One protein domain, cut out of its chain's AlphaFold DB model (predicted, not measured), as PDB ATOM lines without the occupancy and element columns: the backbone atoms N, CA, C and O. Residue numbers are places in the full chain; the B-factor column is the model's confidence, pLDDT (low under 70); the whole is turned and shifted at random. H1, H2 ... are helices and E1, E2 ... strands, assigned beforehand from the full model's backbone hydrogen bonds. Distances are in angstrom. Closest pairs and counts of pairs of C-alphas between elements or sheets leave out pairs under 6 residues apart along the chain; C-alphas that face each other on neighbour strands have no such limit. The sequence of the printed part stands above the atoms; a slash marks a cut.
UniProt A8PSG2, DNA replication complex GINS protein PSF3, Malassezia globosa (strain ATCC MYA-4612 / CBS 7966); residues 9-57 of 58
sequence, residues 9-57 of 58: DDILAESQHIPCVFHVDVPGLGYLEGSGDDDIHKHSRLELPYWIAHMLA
ATOM      1  N   ASP A   9      -3.144 -36.349   1.837       93.69
ATOM      2  CA  ASP A   9      -4.145 -37.416   1.861       93.69
ATOM      3  C   ASP A   9      -5.346 -37.088   0.964       93.69
ATOM      4  O   ASP A   9      -5.823 -37.965   0.246       93.69
ATOM      5  N   ASP A  10      -5.775 -35.823   0.929       92.88
ATOM      6  CA  ASP A  10      -6.875 -35.367   0.076       92.88
ATOM      7  C   ASP A  10      -6.468 -35.394  -1.404       92.88
ATOM      8  O   ASP A  10      -7.179 -35.968  -2.226       92.88
ATOM      9  N   ILE A  11      -5.262 -34.928  -1.747       93.44
ATOM     10  CA  ILE A  11      -4.715 -35.024  -3.116       93.44
ATOM     11  C   ILE A  11      -4.642 -36.490  -3.587       93.44
ATOM     12  O   ILE A  11      -4.962 -36.811  -4.739       93.44
ATOM     13  N   LEU A  12      -4.218 -37.405  -2.708       94.12
ATOM     14  CA  LEU A  12      -4.143 -38.838  -3.009       94.12
ATOM     15  C   LEU A  12      -5.529 -39.491  -3.120       94.12
ATOM     16  O   LEU A  12      -5.727 -40.395  -3.937       94.12
ATOM     17  N   ALA A  13      -6.495 -39.042  -2.320       92.81
ATOM     18  CA  ALA A  13      -7.875 -39.502  -2.400       92.81
ATOM     19  C   ALA A  13      -8.546 -39.043  -3.704       92.81
ATOM     20  O   ALA A  13      -9.214 -39.832  -4.372       92.81
ATOM     21  N   GLU A  14      -8.317 -37.798  -4.120       92.88
ATOM     22  CA  GLU A  14      -8.910 -37.222  -5.329       92.88
ATOM     23  C   GLU A  14      -8.327 -37.778  -6.640       92.88
ATOM     24  O   GLU A  14      -8.948 -37.678  -7.701       92.88
ATOM     25  N   SER A  15      -7.142 -38.388  -6.589       94.44
ATOM     26  CA  SER A  15      -6.499 -39.027  -7.745       94.44
ATOM     27  C   SER A  15      -6.980 -40.462  -8.010       94.44
ATOM     28  O   SER A  15      -6.539 -41.086  -8.977       94.44
ATOM     29  N   GLN A  16      -7.917 -40.985  -7.212       94.94
ATOM     30  CA  GLN A  16      -8.551 -42.282  -7.468       94.94
ATOM     31  C   GLN A  16      -9.430 -42.242  -8.723       94.94
ATOM     32  O   GLN A  16     -10.245 -41.334  -8.890       94.94
ATOM     33  N   HIS A  17      -9.282 -43.250  -9.585       94.38
ATOM     34  CA  HIS A  17     -10.109 -43.408 -10.778       94.38
ATOM     35  C   HIS A  17     -11.483 -43.982 -10.421       94.38
ATOM     36  O   HIS A  17     -11.583 -44.931  -9.639       94.38
ATOM     37  N   ILE A  18     -12.527 -43.399 -11.005       93.81
ATOM     38  CA  ILE A  18     -13.911 -43.839 -10.868       93.81
ATOM     39  C   ILE A  18     -14.582 -43.992 -12.241       93.81
ATOM     40  O   ILE A  18     -14.297 -43.213 -13.159       93.81
ATOM     41  N   PRO A  19     -15.526 -44.939 -12.388       93.69
ATOM     42  CA  PRO A  19     -16.275 -45.106 -13.623       93.69
ATOM     43  C   PRO A  19     -17.247 -43.944 -13.834       93.69
ATOM     44  O   PRO A  19     -18.178 -43.744 -13.051       93.69
ATOM     45  N   CYS A  20     -17.090 -43.243 -14.950       93.62
ATOM     46  CA  CYS A  20     -17.972 -42.179 -15.409       93.62
ATOM     47  C   CYS A  20     -18.598 -42.549 -16.756       93.62
ATOM     48  O   CYS A  20     -17.983 -43.218 -17.587       93.62
ATOM     49  N   VAL A  21     -19.835 -42.107 -16.977       93.69
ATOM     50  CA  VAL A  21     -20.522 -42.237 -18.266       93.69
ATOM     51  C   VAL A  21     -20.758 -40.839 -18.805       93.69
ATOM     52  O   VAL A  21     -21.316 -39.997 -18.105       93.69
ATOM     53  N   PHE A  22     -20.350 -40.589 -20.045       92.69
ATOM     54  CA  PHE A  22     -20.603 -39.311 -20.701       92.69
ATOM     55  C   PHE A  22     -22.017 -39.288 -21.283       92.69
ATOM     56  O   PHE A  22     -22.441 -40.206 -21.981       92.69
ATOM     57  N   HIS A  23     -22.783 -38.242 -20.979       92.06
ATOM     58  CA  HIS A  23     -24.171 -38.094 -21.440       92.06
ATOM     59  C   HIS A  23     -24.291 -37.255 -22.721       92.06
ATOM     60  O   HIS A  23     -25.386 -37.118 -23.275       92.06
ATOM     61  N   VAL A  24     -23.172 -36.718 -23.199       91.62
ATOM     62  CA  VAL A  24     -23.047 -35.870 -24.385       91.62
ATOM     63  C   VAL A  24     -21.799 -36.275 -25.160       91.62
ATOM     64  O   VAL A  24     -20.888 -36.861 -24.578       91.62
ATOM     65  N   ASP A  25     -21.769 -35.948 -26.448       91.88
ATOM     66  CA  ASP A  25     -20.554 -36.049 -27.254       91.88
ATOM     67  C   ASP A  25     -19.597 -34.911 -26.873       91.88
ATOM     68  O   ASP A  25     -20.019 -33.758 -26.719       91.88
ATOM     69  N   VAL A  26     -18.316 -35.229 -26.697       90.50
ATOM     70  CA  VAL A  26     -17.286 -34.277 -26.269       90.50
ATOM     71  C   VAL A  26     -16.129 -34.282 -27.269       90.50
ATOM     72  O   VAL A  26     -15.360 -35.247 -27.299       90.50
ATOM     73  N   PRO A  27     -15.971 -33.217 -28.073       91.81
ATOM     74  CA  PRO A  27     -14.963 -33.189 -29.120       91.81
ATOM     75  C   PRO A  27     -13.547 -32.965 -28.574       91.81
ATOM     76  O   PRO A  27     -13.354 -32.196 -27.629       91.81
ATOM     77  N   GLY A  28     -12.549 -33.598 -29.193       88.00
ATOM     78  CA  GLY A  28     -11.123 -33.410 -28.899       88.00
ATOM     79  C   GLY A  28     -10.622 -34.047 -27.597       88.00
ATOM     80  O   GLY A  28      -9.474 -33.815 -27.212       88.00
ATOM     81  N   LEU A  29     -11.464 -34.813 -26.896       88.69
ATOM     82  CA  LEU A  29     -11.128 -35.493 -25.640       88.69
ATOM     83  C   LEU A  29     -11.025 -37.021 -25.775       88.69
ATOM     84  O   LEU A  29     -10.883 -37.706 -24.762       88.69
ATOM     85  N   GLY A  30     -11.037 -37.568 -26.994       87.00
ATOM     86  CA  GLY A  30     -10.956 -39.016 -27.229       87.00
ATOM     87  C   GLY A  30      -9.676 -39.666 -26.679       87.00
ATOM     88  O   GLY A  30      -9.697 -40.810 -26.231       87.00
ATOM     89  N   TYR A  31      -8.590 -38.896 -26.522       86.31
ATOM     90  CA  TYR A  31      -7.359 -39.366 -25.871       86.31
ATOM     91  C   TYR A  31      -7.556 -39.820 -24.415       86.31
ATOM     92  O   TYR A  31      -6.736 -40.583 -23.905       86.31
ATOM     93  N   LEU A  32      -8.617 -39.365 -23.736       85.50
ATOM     94  CA  LEU A  32      -8.961 -39.841 -22.396       85.50
ATOM     95  C   LEU A  32      -9.451 -41.291 -22.437       85.50
ATOM     96  O   LEU A  32      -9.142 -42.056 -21.528       85.50
ATOM     97  N   GLU A  33     -10.159 -41.688 -23.499       80.56
ATOM     98  CA  GLU A  33     -10.600 -43.069 -23.710       80.56
ATOM     99  C   GLU A  33      -9.434 -44.010 -24.042       80.56
ATOM    100  O   GLU A  33      -9.531 -45.225 -23.871       80.56
ATOM    101  N   GLY A  34      -8.303 -43.454 -24.491       74.06
ATOM    102  CA  GLY A  34      -7.199 -44.233 -25.047       74.06
ATOM    103  C   GLY A  34      -7.575 -44.918 -26.364       74.06
ATOM    104  O   GLY A  34      -6.793 -45.717 -26.889       74.06
ATOM    105  N   SER A  35      -8.757 -44.614 -26.905       65.81
ATOM    106  CA  SER A  35      -9.111 -44.911 -28.279       65.81
ATOM    107  C   SER A  35      -8.354 -43.937 -29.183       65.81
ATOM    108  O   SER A  35      -8.058 -42.803 -28.816       65.81
ATOM    109  N   GLY A  36      -7.970 -44.388 -30.376       74.31
ATOM    110  CA  GLY A  36      -7.377 -43.513 -31.393       74.31
ATOM    111  C   GLY A  36      -8.398 -42.581 -32.051       74.31
ATOM    112  O   GLY A  36      -8.163 -42.165 -33.181       74.31
ATOM    113  N   ASP A  37      -9.542 -42.355 -31.400       80.88
ATOM    114  CA  ASP A  37     -10.594 -41.454 -31.847       80.88
ATOM    115  C   ASP A  37     -10.325 -40.054 -31.275       80.88
ATOM    116  O   ASP A  37      -9.755 -39.914 -30.188       80.88
ATOM    117  N   ASP A  38     -10.700 -39.012 -32.011       85.12
ATOM    118  CA  ASP A  38     -10.452 -37.631 -31.574       85.12
ATOM    119  C   ASP A  38     -11.468 -37.189 -30.501       85.12
ATOM    120  O   ASP A  38     -11.161 -36.353 -29.646       85.12
ATOM    121  N   ASP A  39     -12.653 -37.807 -30.484       90.00
ATOM    122  CA  ASP A  39     -13.815 -37.388 -29.697       90.00
ATOM    123  C   ASP A  39     -14.275 -38.475 -28.707       90.00
ATOM    124  O   ASP A  39     -14.079 -39.668 -28.928       90.00
ATOM    125  N   ILE A  40     -14.931 -38.068 -27.613       91.12
ATOM    126  CA  ILE A  40     -15.671 -38.981 -26.727       91.12
ATOM    127  C   ILE A  40     -17.127 -39.005 -27.176       91.12
ATOM    128  O   ILE A  40     -17.797 -37.971 -27.169       91.12
ATOM    129  N   HIS A  41     -17.637 -40.188 -27.500       91.12
ATOM    130  CA  HIS A  41     -19.035 -40.358 -27.881       91.12
ATOM    131  C   HIS A  41     -19.952 -40.418 -26.660       91.12
ATOM    132  O   HIS A  41     -19.599 -40.875 -25.566       91.12
ATOM    133  N   LYS A  42     -21.196 -39.995 -26.851       92.25
ATOM    134  CA  LYS A  42     -22.251 -40.151 -25.860       92.25
ATOM    135  C   LYS A  42     -22.403 -41.625 -25.477       92.25
ATOM    136  O   LYS A  42     -22.425 -42.514 -26.321       92.25
ATOM    137  N   HIS A  43     -22.606 -41.862 -24.185       92.62
ATOM    138  CA  HIS A  43     -22.667 -43.174 -23.541       92.62
ATOM    139  C   HIS A  43     -21.333 -43.930 -23.465       92.62
ATOM    140  O   HIS A  43     -21.328 -45.051 -22.949       92.62
ATOM    141  N   SER A  44     -20.208 -43.327 -23.871       91.19
ATOM    142  CA  SER A  44     -18.889 -43.872 -23.553       91.19
ATOM    143  C   SER A  44     -18.688 -43.931 -22.040       91.19
ATOM    144  O   SER A  44     -19.034 -43.004 -21.296       91.19
ATOM    145  N   ARG A  45     -18.138 -45.059 -21.587       91.94
ATOM    146  CA  ARG A  45     -17.781 -45.302 -20.192       91.94
ATOM    147  C   ARG A  45     -16.273 -45.204 -20.050       91.94
ATOM    148  O   ARG A  45     -15.561 -45.974 -20.687       91.94
ATOM    149  N   LEU A  46     -15.819 -44.328 -19.160       91.88
ATOM    150  CA  LEU A  46     -14.406 -44.108 -18.916       91.88
ATOM    151  C   LEU A  46     -14.076 -44.034 -17.426       91.88
ATOM    152  O   LEU A  46     -14.889 -43.572 -16.633       91.88
ATOM    153  N   GLU A  47     -12.879 -44.477 -17.057       93.62
ATOM    154  CA  GLU A  47     -12.333 -44.306 -15.712       93.62
ATOM    155  C   GLU A  47     -11.633 -42.942 -15.614       93.62
ATOM    156  O   GLU A  47     -10.619 -42.710 -16.271       93.62
ATOM    157  N   LEU A  48     -12.175 -42.032 -14.804       93.50
ATOM    158  CA  LEU A  48     -11.637 -40.682 -14.610       93.50
ATOM    159  C   LEU A  48     -11.222 -40.464 -13.154       93.50
ATOM    160  O   LEU A  48     -11.910 -40.947 -12.256       93.50
ATOM    161  N   PRO A  49     -10.142 -39.709 -12.886       95.00
ATOM    162  CA  PRO A  49      -9.831 -39.274 -11.531       95.00
ATOM    163  C   PRO A  49     -10.994 -38.504 -10.890       95.00
ATOM    164  O   PRO A  49     -11.672 -37.718 -11.559       95.00
ATOM    165  N   TYR A  50     -11.202 -38.669  -9.586       94.31
ATOM    166  CA  TYR A  50     -12.288 -37.997  -8.871       94.31
ATOM    167  C   TYR A  50     -12.251 -36.467  -9.019       94.31
ATOM    168  O   TYR A  50     -13.300 -35.870  -9.253       94.31
ATOM    169  N   TRP A  51     -11.072 -35.833  -8.966       93.75
ATOM    170  CA  TRP A  51     -10.962 -34.369  -9.082       93.75
ATOM    171  C   TRP A  51     -11.563 -33.812 -10.382       93.75
ATOM    172  O   TRP A  51     -12.183 -32.750 -10.365       93.75
ATOM    173  N   ILE A  52     -11.423 -34.518 -11.513       93.38
ATOM    174  CA  ILE A  52     -12.002 -34.067 -12.787       93.38
ATOM    175  C   ILE A  52     -13.467 -34.482 -12.895       93.38
ATOM    176  O   ILE A  52     -14.304 -33.691 -13.322       93.38
ATOM    177  N   ALA A  53     -13.796 -35.698 -12.455       93.38
ATOM    178  CA  ALA A  53     -15.157 -36.215 -12.485       93.38
ATOM    179  C   ALA A  53     -16.111 -35.361 -11.638       93.38
ATOM    180  O   ALA A  53     -17.222 -35.068 -12.072       93.38
ATOM    181  N   HIS A  54     -15.665 -34.901 -10.466       91.56
ATOM    182  CA  HIS A  54     -16.439 -34.029  -9.586       91.56
ATOM    183  C   HIS A  54     -16.802 -32.695 -10.254       91.56
ATOM    184  O   HIS A  54     -17.922 -32.218 -10.101       91.56
ATOM    185  N   MET A  55     -15.886 -32.126 -11.043       90.88
ATOM    186  CA  MET A  55     -16.106 -30.866 -11.763       90.88
ATOM    187  C   MET A  55     -17.063 -31.018 -12.956       90.88
ATOM    188  O   MET A  55     -17.698 -30.048 -13.361       90.88
ATOM    189  N   LEU A  56     -17.147 -32.223 -13.529       89.62
ATOM    190  CA  LEU A  56     -17.956 -32.535 -14.713       89.62
ATOM    191  C   LEU A  56     -19.326 -33.138 -14.384       89.62
ATOM    192  O   LEU A  56     -20.181 -33.196 -15.265       89.62
ATOM    193  N   ALA A  57     -19.531 -33.612 -13.154       84.25
ATOM    194  CA  ALA A  57     -20.778 -34.222 -12.715       84.25
ATOM    195  C   ALA A  57     -21.902 -33.171 -12.650       84.25
ATOM    196  O   ALA A  57     -22.059 -32.475 -11.646       84.25
TER     197      ALA A  57
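Overview. This is residues 9 to 57 of the 58 residues of the protein "DNA replication complex GINS protein PSF3" of Malassezia globosa (strain ATCC MYA-4612 / CBS 7966) (UniProt A8PSG2). A two-stranded antiparallel hairpin, E1 and E2, makes the middle, with H1 at one end, the loop of residues 22 to 44 at the other, and H2 folded back near E1. Under half of the 49 printed residues are in named elements, ordered H1, E1, E2, H2; the class is mixed, helices and strands. The elongated whole is only just compact, close to loose, with a radius of gyration of the C-alphas of 11.4 A and spans of 34 by 20 by 14 A.

Arrangement. H1, residues 9 to 14, and H2, residues 50 to 56, only just touch, with 3 pairs of C-alphas within 8 A. E1, residues 17 to 21, and E2, residues 45 to 49, have N 18 and O 48 within hydrogen-bond range at 2.8 A. Every O i to N i+4 pair is within range in H1, 2 of 3 in H2.

Along the chain. E1 measures 12.9 A, E2 13.2 A. C-alpha 9 is at (-4.145, -37.416, 1.861), C-alpha 56 at (-17.956, -32.535, -14.713).

Size, cuts and confidence. The printed part has no cut; the link E1 to E2 is long. Residue 35 has pLDDT under 70.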